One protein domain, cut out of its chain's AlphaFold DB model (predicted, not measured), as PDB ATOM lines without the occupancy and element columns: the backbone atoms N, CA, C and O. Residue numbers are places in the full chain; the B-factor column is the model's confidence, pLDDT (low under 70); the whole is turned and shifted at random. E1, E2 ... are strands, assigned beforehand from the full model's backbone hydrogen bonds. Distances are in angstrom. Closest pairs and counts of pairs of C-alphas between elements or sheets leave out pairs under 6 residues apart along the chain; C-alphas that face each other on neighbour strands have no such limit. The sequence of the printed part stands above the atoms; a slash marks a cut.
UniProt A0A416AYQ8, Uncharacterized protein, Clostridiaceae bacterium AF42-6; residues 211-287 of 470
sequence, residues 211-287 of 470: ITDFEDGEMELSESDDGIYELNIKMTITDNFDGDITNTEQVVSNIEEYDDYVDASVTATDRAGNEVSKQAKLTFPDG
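Overview. This is residues 211 to 287 of the 470 residues of an uncharacterized protein of Clostridiaceae bacterium AF42-6 (UniProt A0A416AYQ8). A twisted slab of three long strands, E4, E5 and E6, has short E3 and hairpin E1 and E2 off one face, near opposite ends. The 77 printed residues, under half in named elements, hold six named strands, E1 to E6, and no named helix; the class is all strand. The whole is only just loose, close to compact, with radius of gyration of the C-alphas 13.9 A and spans of 43 by 28 by 17 A.

Along the chain. E4 is residues 251 to 257; E5, 261 to 269, measures 26.5 A between end C-alphas; E6, 275 to 283, measures 26.4 A. E1, 220 to 223, begins at C-alpha (151.410, 135.590, 160.177); E2 is 229 to 232, E3 236 to 239.

Arrangement. E4, E5, E6 form a meander, each the antiparallel neighbour of the one before. N 254 and O 265, 2.8 A, and N 264 and O 280, 2.9 A, are within hydrogen-bond range. The closest C-alphas of E3 and E5, Ile 237 and Ala 268, are 7.7 A apart. Across hairpin E1 and E2, N 222 and O 230 are 2.9 A apart.

Size, cuts and confidence. The printed part has no cut. Link E3 to E4 is long. Residues 224 to 231, 256 to 257 and 287 have pLDDT under 70.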
ATOM      1  N   ILE A 211     143.044 146.404 147.844       96.31
ATOM      2  CA  ILE A 211     143.476 145.494 148.913       96.31
ATOM      3  C   ILE A 211     144.292 144.347 148.302       96.31
ATOM      4  O   ILE A 211     143.768 143.522 147.546       96.31
ATOM      5  N   THR A 212     145.565 144.260 148.674       94.75
ATOM      6  CA  THR A 212     146.491 143.179 148.303       94.75
ATOM      7  C   THR A 212     146.900 142.348 149.516       94.75
ATOM      8  O   THR A 212     146.714 142.763 150.659       94.75
ATOM      9  N   ASP A 213     147.411 141.141 149.258       90.62
ATOM     10  CA  ASP A 213     147.894 140.167 150.251       90.62
ATOM     11  C   ASP A 213     146.871 139.677 151.298       90.62
ATOM     12  O   ASP A 213     147.203 138.821 152.112       90.62
ATOM     13  N   PHE A 214     145.617 140.127 151.216       92.44
ATOM     14  CA  PHE A 214     144.499 139.657 152.031       92.44
ATOM     15  C   PHE A 214     143.722 138.557 151.292       92.44
ATOM     16  O   PHE A 214     142.855 138.857 150.468       92.44
ATOM     17  N   GLU A 215     144.065 137.292 151.528       91.75
ATOM     18  CA  GLU A 215     143.461 136.106 150.895       91.75
ATOM     19  C   GLU A 215     143.244 134.992 151.926       91.75
ATOM     20  O   GLU A 215     143.850 135.012 152.997       91.75
ATOM     21  N   ASP A 216     142.423 133.991 151.588       92.38
ATOM     22  CA  ASP A 216     142.290 132.771 152.393       92.38
ATOM     23  C   ASP A 216     143.666 132.129 152.640       92.38
ATOM     24  O   ASP A 216     144.429 131.878 151.699       92.38
ATOM     25  N   GLY A 217     143.983 131.814 153.895       88.31
ATOM     26  CA  GLY A 217     145.313 131.319 154.234       88.31
ATOM     27  C   GLY A 217     145.608 131.277 155.723       88.31
ATOM     28  O   GLY A 217     144.719 131.382 156.554       88.31
ATOM     29  N   GLU A 218     146.877 131.090 156.061       87.06
ATOM     30  CA  GLU A 218     147.355 131.091 157.443       87.06
ATOM     31  C   GLU A 218     147.762 132.518 157.849       87.06
ATOM     32  O   GLU A 218     148.370 133.234 157.051       87.06
ATOM     33  N   MET A 219     147.420 132.942 159.069       83.69
ATOM     34  CA  MET A 219     147.857 134.238 159.614       83.69
ATOM     35  C   MET A 219     149.374 134.270 159.848       83.69
ATOM     36  O   MET A 219     149.999 133.232 160.058       83.69
ATOM     37  N   GLU A 220     149.984 135.456 159.865       81.06
ATOM     38  CA  GLU A 220     151.410 135.590 160.177       81.06
ATOM     39  C   GLU A 220     151.633 135.684 161.691       81.06
ATOM     40  O   GLU A 220     150.991 136.465 162.386       81.06
ATOM     41  N   LEU A 221     152.579 134.898 162.204       76.94
ATOM     42  CA  LEU A 221     152.995 134.945 163.602       76.94
ATOM     43  C   LEU A 221     154.220 135.851 163.749       76.94
ATOM     44  O   LEU A 221     155.281 135.526 163.207       76.94
ATOM     45  N   SER A 222     154.106 136.933 164.513       71.62
ATOM     46  CA  SER A 222     155.267 137.681 165.009       71.62
ATOM     47  C   SER A 222     155.493 137.391 166.490       71.62
ATOM     48  O   SER A 222     154.593 136.957 167.205       71.62
ATOM     49  N   GLU A 223     156.728 137.591 166.940       70.81
ATOM     50  CA  GLU A 223     157.107 137.537 168.349       70.81
ATOM     51  C   GLU A 223     157.703 138.899 168.712       70.81
ATOM     52  O   GLU A 223     158.626 139.363 168.038       70.81
ATOM     53  N   SER A 224     157.148 139.562 169.726       63.66
ATOM     54  CA  SER A 224     157.676 140.830 170.233       63.66
ATOM     55  C   SER A 224     158.985 140.623 171.005       63.66
ATOM     56  O   SER A 224     159.327 139.502 171.383       63.66
ATOM     57  N   ASP A 225     159.711 141.705 171.301       62.53
ATOM     58  CA  ASP A 225     160.950 141.644 172.099       62.53
ATOM     59  C   ASP A 225     160.722 141.081 173.521       62.53
ATOM     60  O   ASP A 225     161.632 140.505 174.120       62.53
ATOM     61  N   ASP A 226     159.489 141.179 174.031       54.25
ATOM     62  CA  ASP A 226     159.043 140.607 175.311       54.25
ATOM     63  C   ASP A 226     158.515 139.157 175.146       54.25
ATOM     64  O   ASP A 226     157.878 138.568 176.034       54.25
ATOM     65  N   GLY A 227     158.755 138.571 173.971       55.38
ATOM     66  CA  GLY A 227     158.391 137.227 173.532       55.38
ATOM     67  C   GLY A 227     156.903 137.037 173.228       55.38
ATOM     68  O   GLY A 227     156.425 135.907 173.194       55.38
ATOM     69  N   ILE A 228     156.079 138.091 173.228       55.03
ATOM     70  CA  ILE A 228     154.620 137.944 173.066       55.03
ATOM     71  C   ILE A 228     154.331 137.594 171.607       55.03
ATOM     72  O   ILE A 228     154.792 138.285 170.705       55.03
ATOM     73  N   TYR A 229     153.586 136.511 171.392       56.62
ATOM     74  CA  TYR A 229     153.156 136.103 170.063       56.62
ATOM     75  C   TYR A 229     151.954 136.933 169.613       56.62
ATOM     76  O   TYR A 229     150.924 136.930 170.286       56.62
ATOM     77  N   GLU A 230     152.068 137.592 168.463       59.56
ATOM     78  CA  GLU A 230     151.000 138.377 167.843       59.56
ATOM     79  C   GLU A 230     150.605 137.746 166.503       59.56
ATOM     80  O   GLU A 230     151.454 137.333 165.706       59.56
ATOM     81  N   LEU A 231     149.294 137.645 166.271       67.69
ATOM     82  CA  LEU A 231     148.736 137.232 164.989       67.69
ATOM     83  C   LEU A 231     148.531 138.469 164.125       67.69
ATOM     84  O   LEU A 231     147.784 139.373 164.492       67.69
ATOM     85  N   ASN A 232     149.164 138.472 162.963       73.88
ATOM     86  CA  ASN A 232     149.067 139.541 161.991       73.88
ATOM     87  C   ASN A 232     148.305 139.039 160.775       73.88
ATOM     88  O   ASN A 232     148.645 138.023 160.159       73.88
ATOM     89  N   ILE A 233     147.274 139.788 160.410       82.25
ATOM     90  CA  ILE A 233     146.619 139.620 159.125       82.25
ATOM     91  C   ILE A 233     147.452 140.390 158.114       82.25
ATOM     92  O   ILE A 233     147.524 141.618 158.158       82.25
ATOM     93  N   LYS A 234     148.085 139.663 157.199       82.44
ATOM     94  CA  LYS A 234     148.820 140.291 156.115       82.44
ATOM     95  C   LYS A 234     147.839 140.995 155.185       82.44
ATOM     96  O   LYS A 234     146.936 140.374 154.634       82.44
ATOM     97  N   MET A 235     148.025 142.295 155.021       89.75
ATOM     98  CA  MET A 235     147.325 143.075 154.018       89.75
ATOM     99  C   MET A 235     148.134 144.321 153.676       89.75
ATOM    100  O   MET A 235     148.908 144.826 154.489       89.75
ATOM    101  N   THR A 236     147.941 144.827 152.468       94.19
ATOM    102  CA  THR A 236     148.390 146.162 152.077       94.19
ATOM    103  C   THR A 236     147.285 146.803 151.262       94.19
ATOM    104  O   THR A 236     146.784 146.195 150.310       94.19
ATOM    105  N   ILE A 237     146.888 148.006 151.658       96.25
ATOM    106  CA  ILE A 237     145.792 148.760 151.065       96.25
ATOM    107  C   ILE A 237     146.373 150.047 150.508       96.25
ATOM    108  O   ILE A 237     146.868 150.887 151.258       96.25
ATOM    109  N   THR A 238     146.330 150.178 149.187       97.38
ATOM    110  CA  THR A 238     146.876 151.343 148.491       97.38
ATOM    111  C   THR A 238     145.858 151.975 147.574       97.38
ATOM    112  O   THR A 238     145.055 151.267 146.973       97.38
ATOM    113  N   ASP A 239     145.997 153.270 147.373       98.06
ATOM    114  CA  ASP A 239     145.170 154.086 146.508       98.06
ATOM    115  C   ASP A 239     146.042 155.001 145.616       98.06
ATOM    116  O   ASP A 239     147.190 155.317 145.958       98.06
ATOM    117  N   ASN A 240     145.544 155.388 144.439       95.88
ATOM    118  CA  ASN A 240     146.260 156.226 143.465       95.88
ATOM    119  C   ASN A 240     146.453 157.678 143.926       95.88
ATOM    120  O   ASN A 240     147.429 158.306 143.495       95.88
ATOM    121  N   PHE A 241     145.570 158.201 144.775       97.19
ATOM    122  CA  PHE A 241     145.624 159.561 145.305       97.19
ATOM    123  C   PHE A 241     146.011 159.597 146.786       97.19
ATOM    124  O   PHE A 241     146.775 160.472 147.206       97.19
ATOM    125  N   ASP A 242     145.554 158.625 147.571       96.06
ATOM    126  CA  ASP A 242     145.821 158.544 149.010       96.06
ATOM    127  C   ASP A 242     147.117 157.788 149.362       96.06
ATOM    128  O   ASP A 242     147.680 157.981 150.442       96.06
ATOM    129  N   GLY A 243     147.664 156.984 148.445       96.31
ATOM    130  CA  GLY A 243     148.877 156.205 148.700       96.31
ATOM    131  C   GLY A 243     148.605 154.994 149.593       96.31
ATOM    132  O   GLY A 243     147.620 154.299 149.397       96.31
ATOM    133  N   ASP A 244     149.498 154.679 150.537       96.00
ATOM    134  CA  ASP A 244     149.301 153.552 151.465       96.00
ATOM    135  C   ASP A 244     148.401 153.965 152.638       96.00
ATOM    136  O   ASP A 244     148.813 154.736 153.508       96.00
ATOM    137  N   ILE A 245     147.185 153.418 152.664       94.75
ATOM    138  CA  ILE A 245     146.166 153.702 153.681       94.75
ATOM    139  C   ILE A 245     145.966 152.548 154.667       94.75
ATOM    140  O   ILE A 245     145.068 152.618 155.505       94.75
ATOM    141  N   THR A 246     146.804 151.504 154.614       91.31
ATOM    142  CA  THR A 246     146.631 150.249 155.375       91.31
ATOM    143  C   THR A 246     146.361 150.473 156.866       91.31
ATOM    144  O   THR A 246     145.538 149.778 157.453       91.31
ATOM    145  N   ASN A 247     147.037 151.451 157.477       86.62
ATOM    146  CA  ASN A 247     146.978 151.733 158.916       86.62
ATOM    147  C   ASN A 247     146.335 153.094 159.216       86.62
ATOM    148  O   ASN A 247     146.872 153.890 159.989       86.62
ATOM    149  N   THR A 248     145.214 153.386 158.565       87.19
ATOM    150  CA  THR A 248     144.496 154.657 158.717       87.19
ATOM    151  C   THR A 248     143.050 154.428 159.148       87.19
ATOM    152  O   THR A 248     142.526 153.320 159.071       87.19
ATOM    153  N   GLU A 249     142.383 155.495 159.587       81.81
ATOM    154  CA  GLU A 249     140.956 155.475 159.941       81.81
ATOM    155  C   GLU A 249     140.019 155.206 158.752       81.81
ATOM    156  O   GLU A 249     138.843 154.912 158.949       81.81
ATOM    157  N   GLN A 250     140.550 155.258 157.528       79.81
ATOM    158  CA  GLN A 250     139.855 154.919 156.286       79.81
ATOM    159  C   GLN A 250     139.586 153.411 156.147       79.81
ATOM    160  O   GLN A 250     138.818 152.993 155.281       79.81
ATOM    161  N   VAL A 251     140.225 152.582 156.983       86.00
ATOM    162  CA  VAL A 251     140.132 151.122 156.940       86.00
ATOM    163  C   VAL A 251     139.336 150.613 158.135       86.00
ATOM    164  O   VAL A 251     139.705 150.805 159.293       86.00
ATOM    165  N   VAL A 252     138.255 149.893 157.850       81.19
ATOM    166  CA  VAL A 252     137.412 149.226 158.842       81.19
ATOM    167  C   VAL A 252     137.545 147.720 158.668       81.19
ATOM    168  O   VAL A 252     137.229 147.170 157.613       81.19
ATOM    169  N   SER A 253     137.981 147.031 159.719       83.69
ATOM    170  CA  SER A 253     138.050 145.573 159.757       83.69
ATOM    171  C   SER A 253     137.020 144.989 160.723       83.69
ATOM    172  O   SER A 253     136.661 145.585 161.738       83.69
ATOM    173  N   ASN A 254     136.523 143.803 160.391       74.69
ATOM    174  CA  ASN A 254     135.672 142.995 161.253       74.69
ATOM    175  C   ASN A 254     136.159 141.545 161.210       74.69
ATOM    176  O   ASN A 254     136.629 141.070 160.177       74.69
ATOM    177  N   ILE A 255     136.081 140.869 162.348       77.12
ATOM    178  CA  ILE A 255     136.680 139.558 162.592       77.12
ATOM    179  C   ILE A 255     135.631 138.712 163.311       77.12
ATOM    180  O   ILE A 255     135.176 139.060 164.401       77.12
ATOM    181  N   GLU A 256     135.260 137.590 162.703       67.81
ATOM    182  CA  GLU A 256     134.432 136.557 163.319       67.81
ATOM    183  C   GLU A 256     135.278 135.310 163.574       67.81
ATOM    184  O   GLU A 256     135.793 134.688 162.648       67.81
ATOM    185  N   GLU A 257     135.433 134.936 164.839       68.38
ATOM    186  CA  GLU A 257     136.304 133.829 165.227       68.38
ATOM    187  C   GLU A 257     135.544 132.513 165.403       68.38
ATOM    188  O   GLU A 257     134.428 132.460 165.930       68.38
ATOM    189  N   TYR A 258     136.208 131.432 165.015       70.31
ATOM    190  CA  TYR A 258     135.786 130.049 165.163       70.31
ATOM    191  C   TYR A 258     136.923 129.233 165.798       70.31
ATOM    192  O   TYR A 258     138.050 129.705 165.929       70.31
ATOM    193  N   ASP A 259     136.632 127.992 166.199       70.56
ATOM    194  CA  ASP A 259     137.592 127.149 166.928       70.56
ATOM    195  C   ASP A 259     138.913 126.924 166.154       70.56
ATOM    196  O   ASP A 259     139.972 126.778 166.763       70.56
ATOM    197  N   ASP A 260     138.861 126.875 164.820       76.50
ATOM    198  CA  ASP A 260     139.979 126.525 163.937       76.50
ATOM    199  C   ASP A 260     140.333 127.603 162.895       76.50
ATOM    200  O   ASP A 260     141.347 127.478 162.202       76.50
ATOM    201  N   TYR A 261     139.535 128.666 162.779       78.81
ATOM    202  CA  TYR A 261     139.755 129.743 161.813       78.81
ATOM    203  C   TYR A 261     139.063 131.045 162.225       78.81
ATOM    204  O   TYR A 261     138.293 131.095 163.178       78.81
ATOM    205  N   VAL A 262     139.310 132.091 161.451       81.06
ATOM    206  CA  VAL A 262     138.725 133.421 161.555       81.06
ATOM    207  C   VAL A 262     138.161 133.812 160.192       81.06
ATOM    208  O   VAL A 262     138.861 133.697 159.190       81.06
ATOM    209  N   ASP A 263     136.923 134.289 160.136       83.56
ATOM    210  CA  ASP A 263     136.394 134.994 158.969       83.56
ATOM    211  C   ASP A 263     136.652 136.493 159.164       83.56
ATOM    212  O   ASP A 263     136.039 137.148 160.009       83.56
ATOM    213  N   ALA A 264     137.597 137.038 158.403       87.44
ATOM    214  CA  ALA A 264     137.949 138.449 158.433       87.44
ATOM    215  C   ALA A 264     137.320 139.175 157.239       87.44
ATOM    216  O   ALA A 264     137.334 138.685 156.110       87.44
ATOM    217  N   SER A 265     136.813 140.382 157.466       86.12
ATOM    218  CA  SER A 265     136.368 141.297 156.419       86.12
ATOM    219  C   SER A 265     137.031 142.651 156.588       86.12
ATOM    220  O   SER A 265     137.100 143.157 157.705       86.12
ATOM    221  N   VAL A 266     137.469 143.248 155.487       93.06
ATOM    222  CA  VAL A 266     138.102 144.568 155.452       93.06
ATOM    223  C   VAL A 266     137.358 145.430 154.443       93.06
ATOM    224  O   VAL A 266     137.123 144.992 153.318       93.06
ATOM    225  N   THR A 267     136.989 146.635 154.862       93.69
ATOM    226  CA  THR A 267     136.443 147.706 154.024       93.69
ATOM    227  C   THR A 267     137.409 148.879 154.070       93.69
ATOM    228  O   THR A 267     137.854 149.244 155.154       93.69
ATOM    229  N   ALA A 268     137.750 149.451 152.922       95.62
ATOM    230  CA  ALA A 268     138.572 150.651 152.835       95.62
ATOM    231  C   ALA A 268     137.869 151.698 151.973       95.62
ATOM    232  O   ALA A 268     137.373 151.353 150.897       95.62
ATOM    233  N   THR A 269     137.852 152.946 152.444       96.12
ATOM    234  CA  THR A 269     137.206 154.083 151.775       96.12
ATOM    235  C   THR A 269     138.191 155.239 151.639       96.12
ATOM    236  O   THR A 269     138.660 155.731 152.659       96.12
ATOM    237  N   ASP A 270     138.495 155.684 150.419       96.88
ATOM    238  CA  ASP A 270     139.416 156.812 150.198       96.88
ATOM    239  C   ASP A 270     138.815 158.182 150.598       96.88
ATOM    240  O   ASP A 270     137.649 158.293 151.000       96.88
ATOM    241  N   ARG A 271     139.599 159.265 150.465       95.44
ATOM    242  CA  ARG A 271     139.127 160.641 150.735       95.44
ATOM    243  C   ARG A 271     138.046 161.135 149.773       95.44
ATOM    244  O   ARG A 271     137.299 162.042 150.143       95.44
ATOM    245  N   ALA A 272     137.978 160.604 148.553       96.69
ATOM    246  CA  ALA A 272     136.952 160.954 147.571       96.69
ATOM    247  C   ALA A 272     135.623 160.224 147.823       96.69
ATOM    248  O   ALA A 272     134.580 160.660 147.327       96.69
ATOM    249  N   GLY A 273     135.650 159.169 148.639       95.94
ATOM    250  CA  GLY A 273     134.518 158.335 149.007       95.94
ATOM    251  C   GLY A 273     134.393 157.045 148.193       95.94
ATOM    252  O   GLY A 273     133.345 156.400 148.285       95.94
ATOM    253  N   ASN A 274     135.396 156.645 147.401       97.25
ATOM    254  CA  ASN A 274     135.366 155.337 146.747       97.25
ATOM    255  C   ASN A 274     135.658 154.238 147.770       97.25
ATOM    256  O   ASN A 274     136.523 154.381 148.629       97.25
ATOM    257  N   GLU A 275     134.952 153.114 147.660       96.50
ATOM    258  CA  GLU A 275     135.014 152.032 148.641       96.50
ATOM    259  C   GLU A 275     135.357 150.690 147.986       96.50
ATOM    260  O   GLU A 275     134.853 150.340 146.914       96.50
ATOM    261  N   VAL A 276     136.169 149.895 148.681       97.25
ATOM    262  CA  VAL A 276     136.417 148.486 148.377       97.25
ATOM    263  C   VAL A 276     136.183 147.636 149.622       97.25
ATOM    264  O   VAL A 276     136.515 148.028 150.736       97.25
ATOM    265  N   SER A 277     135.636 146.437 149.435       94.88
ATOM    266  CA  SER A 277     135.448 145.455 150.503       94.88
ATOM    267  C   SER A 277     135.975 144.092 150.081       94.88
ATOM    268  O   SER A 277     135.723 143.640 148.960       94.88
ATOM    269  N   LYS A 278     136.661 143.398 150.989       94.75
ATOM    270  CA  LYS A 278     137.132 142.023 150.787       94.75
ATOM    271  C   LYS A 278     136.928 141.186 152.044       94.75
ATOM    272  O   LYS A 278     136.900 141.710 153.153       94.75
ATOM    273  N   GLN A 279     136.779 139.879 151.863       92.94
ATOM    274  CA  GLN A 279     136.699 138.900 152.945       92.94
ATOM    275  C   GLN A 279     137.741 137.809 152.723       92.94
ATOM    276  O   GLN A 279     138.031 137.475 151.573       92.94
ATOM    277  N   ALA A 280     138.275 137.271 153.813       90.62
ATOM    278  CA  ALA A 280     139.213 136.162 153.804       90.62
ATOM    279  C   ALA A 280     138.967 135.252 155.009       90.62
ATOM    280  O   ALA A 280     138.727 135.722 156.124       90.62
ATOM    281  N   LYS A 281     139.069 133.946 154.779       92.06
ATOM    282  CA  LYS A 281     139.059 132.927 155.821       92.06
ATOM    283  C   LYS A 281     140.493 132.584 156.218       92.06
ATOM    284  O   LYS A 281     141.242 132.004 155.431       92.06
ATOM    285  N   LEU A 282     140.858 132.904 157.451       88.12
ATOM    286  CA  LEU A 282     142.221 132.817 157.958       88.12
ATOM    287  C   LEU A 282     142.358 131.731 159.027       88.12
ATOM    288  O   LEU A 282     141.579 131.684 159.971       88.12
ATOM    289  N   THR A 283     143.345 130.853 158.912       85.44
ATOM    290  CA  THR A 283     143.640 129.817 159.910       85.44
ATOM    291  C   THR A 283     144.778 130.239 160.828       85.44
ATOM    292  O   THR A 283     145.646 131.035 160.462       85.44
ATOM    293  N   PHE A 284     144.792 129.680 162.035       80.06
ATOM    294  CA  PHE A 284     145.890 129.877 162.975       80.06
ATOM    295  C   PHE A 284     147.147 129.125 162.516       80.06
ATOM    296  O   PHE A 284     147.010 128.016 161.997       80.06
ATOM    297  N   PRO A 285     148.350 129.679 162.757       81.00
ATOM    298  CA  PRO A 285     149.600 128.980 162.512       81.00
ATOM    299  C   PRO A 285     149.674 127.623 163.208       81.00
ATOM    300  O   PRO A 285     149.275 127.493 164.371       81.00
ATOM    301  N   ASP A 286     150.260 126.628 162.547       77.44
ATOM    302  CA  ASP A 286     150.515 125.321 163.163       77.44
ATOM    303  C   ASP A 286     151.277 125.459 164.501       77.44
ATOM    304  O   ASP A 286     152.344 126.078 164.597       77.44
ATOM    305  N   GLY A 287     150.722 124.865 165.563       65.12
ATOM    306  CA  GLY A 287     151.289 124.926 166.915       65.12
ATOM    307  C   GLY A 287     151.210 126.306 167.580       65.12
ATOM    308  O   GLY A 287     151.825 126.499 168.628       65.12
TER     309      GLY A 287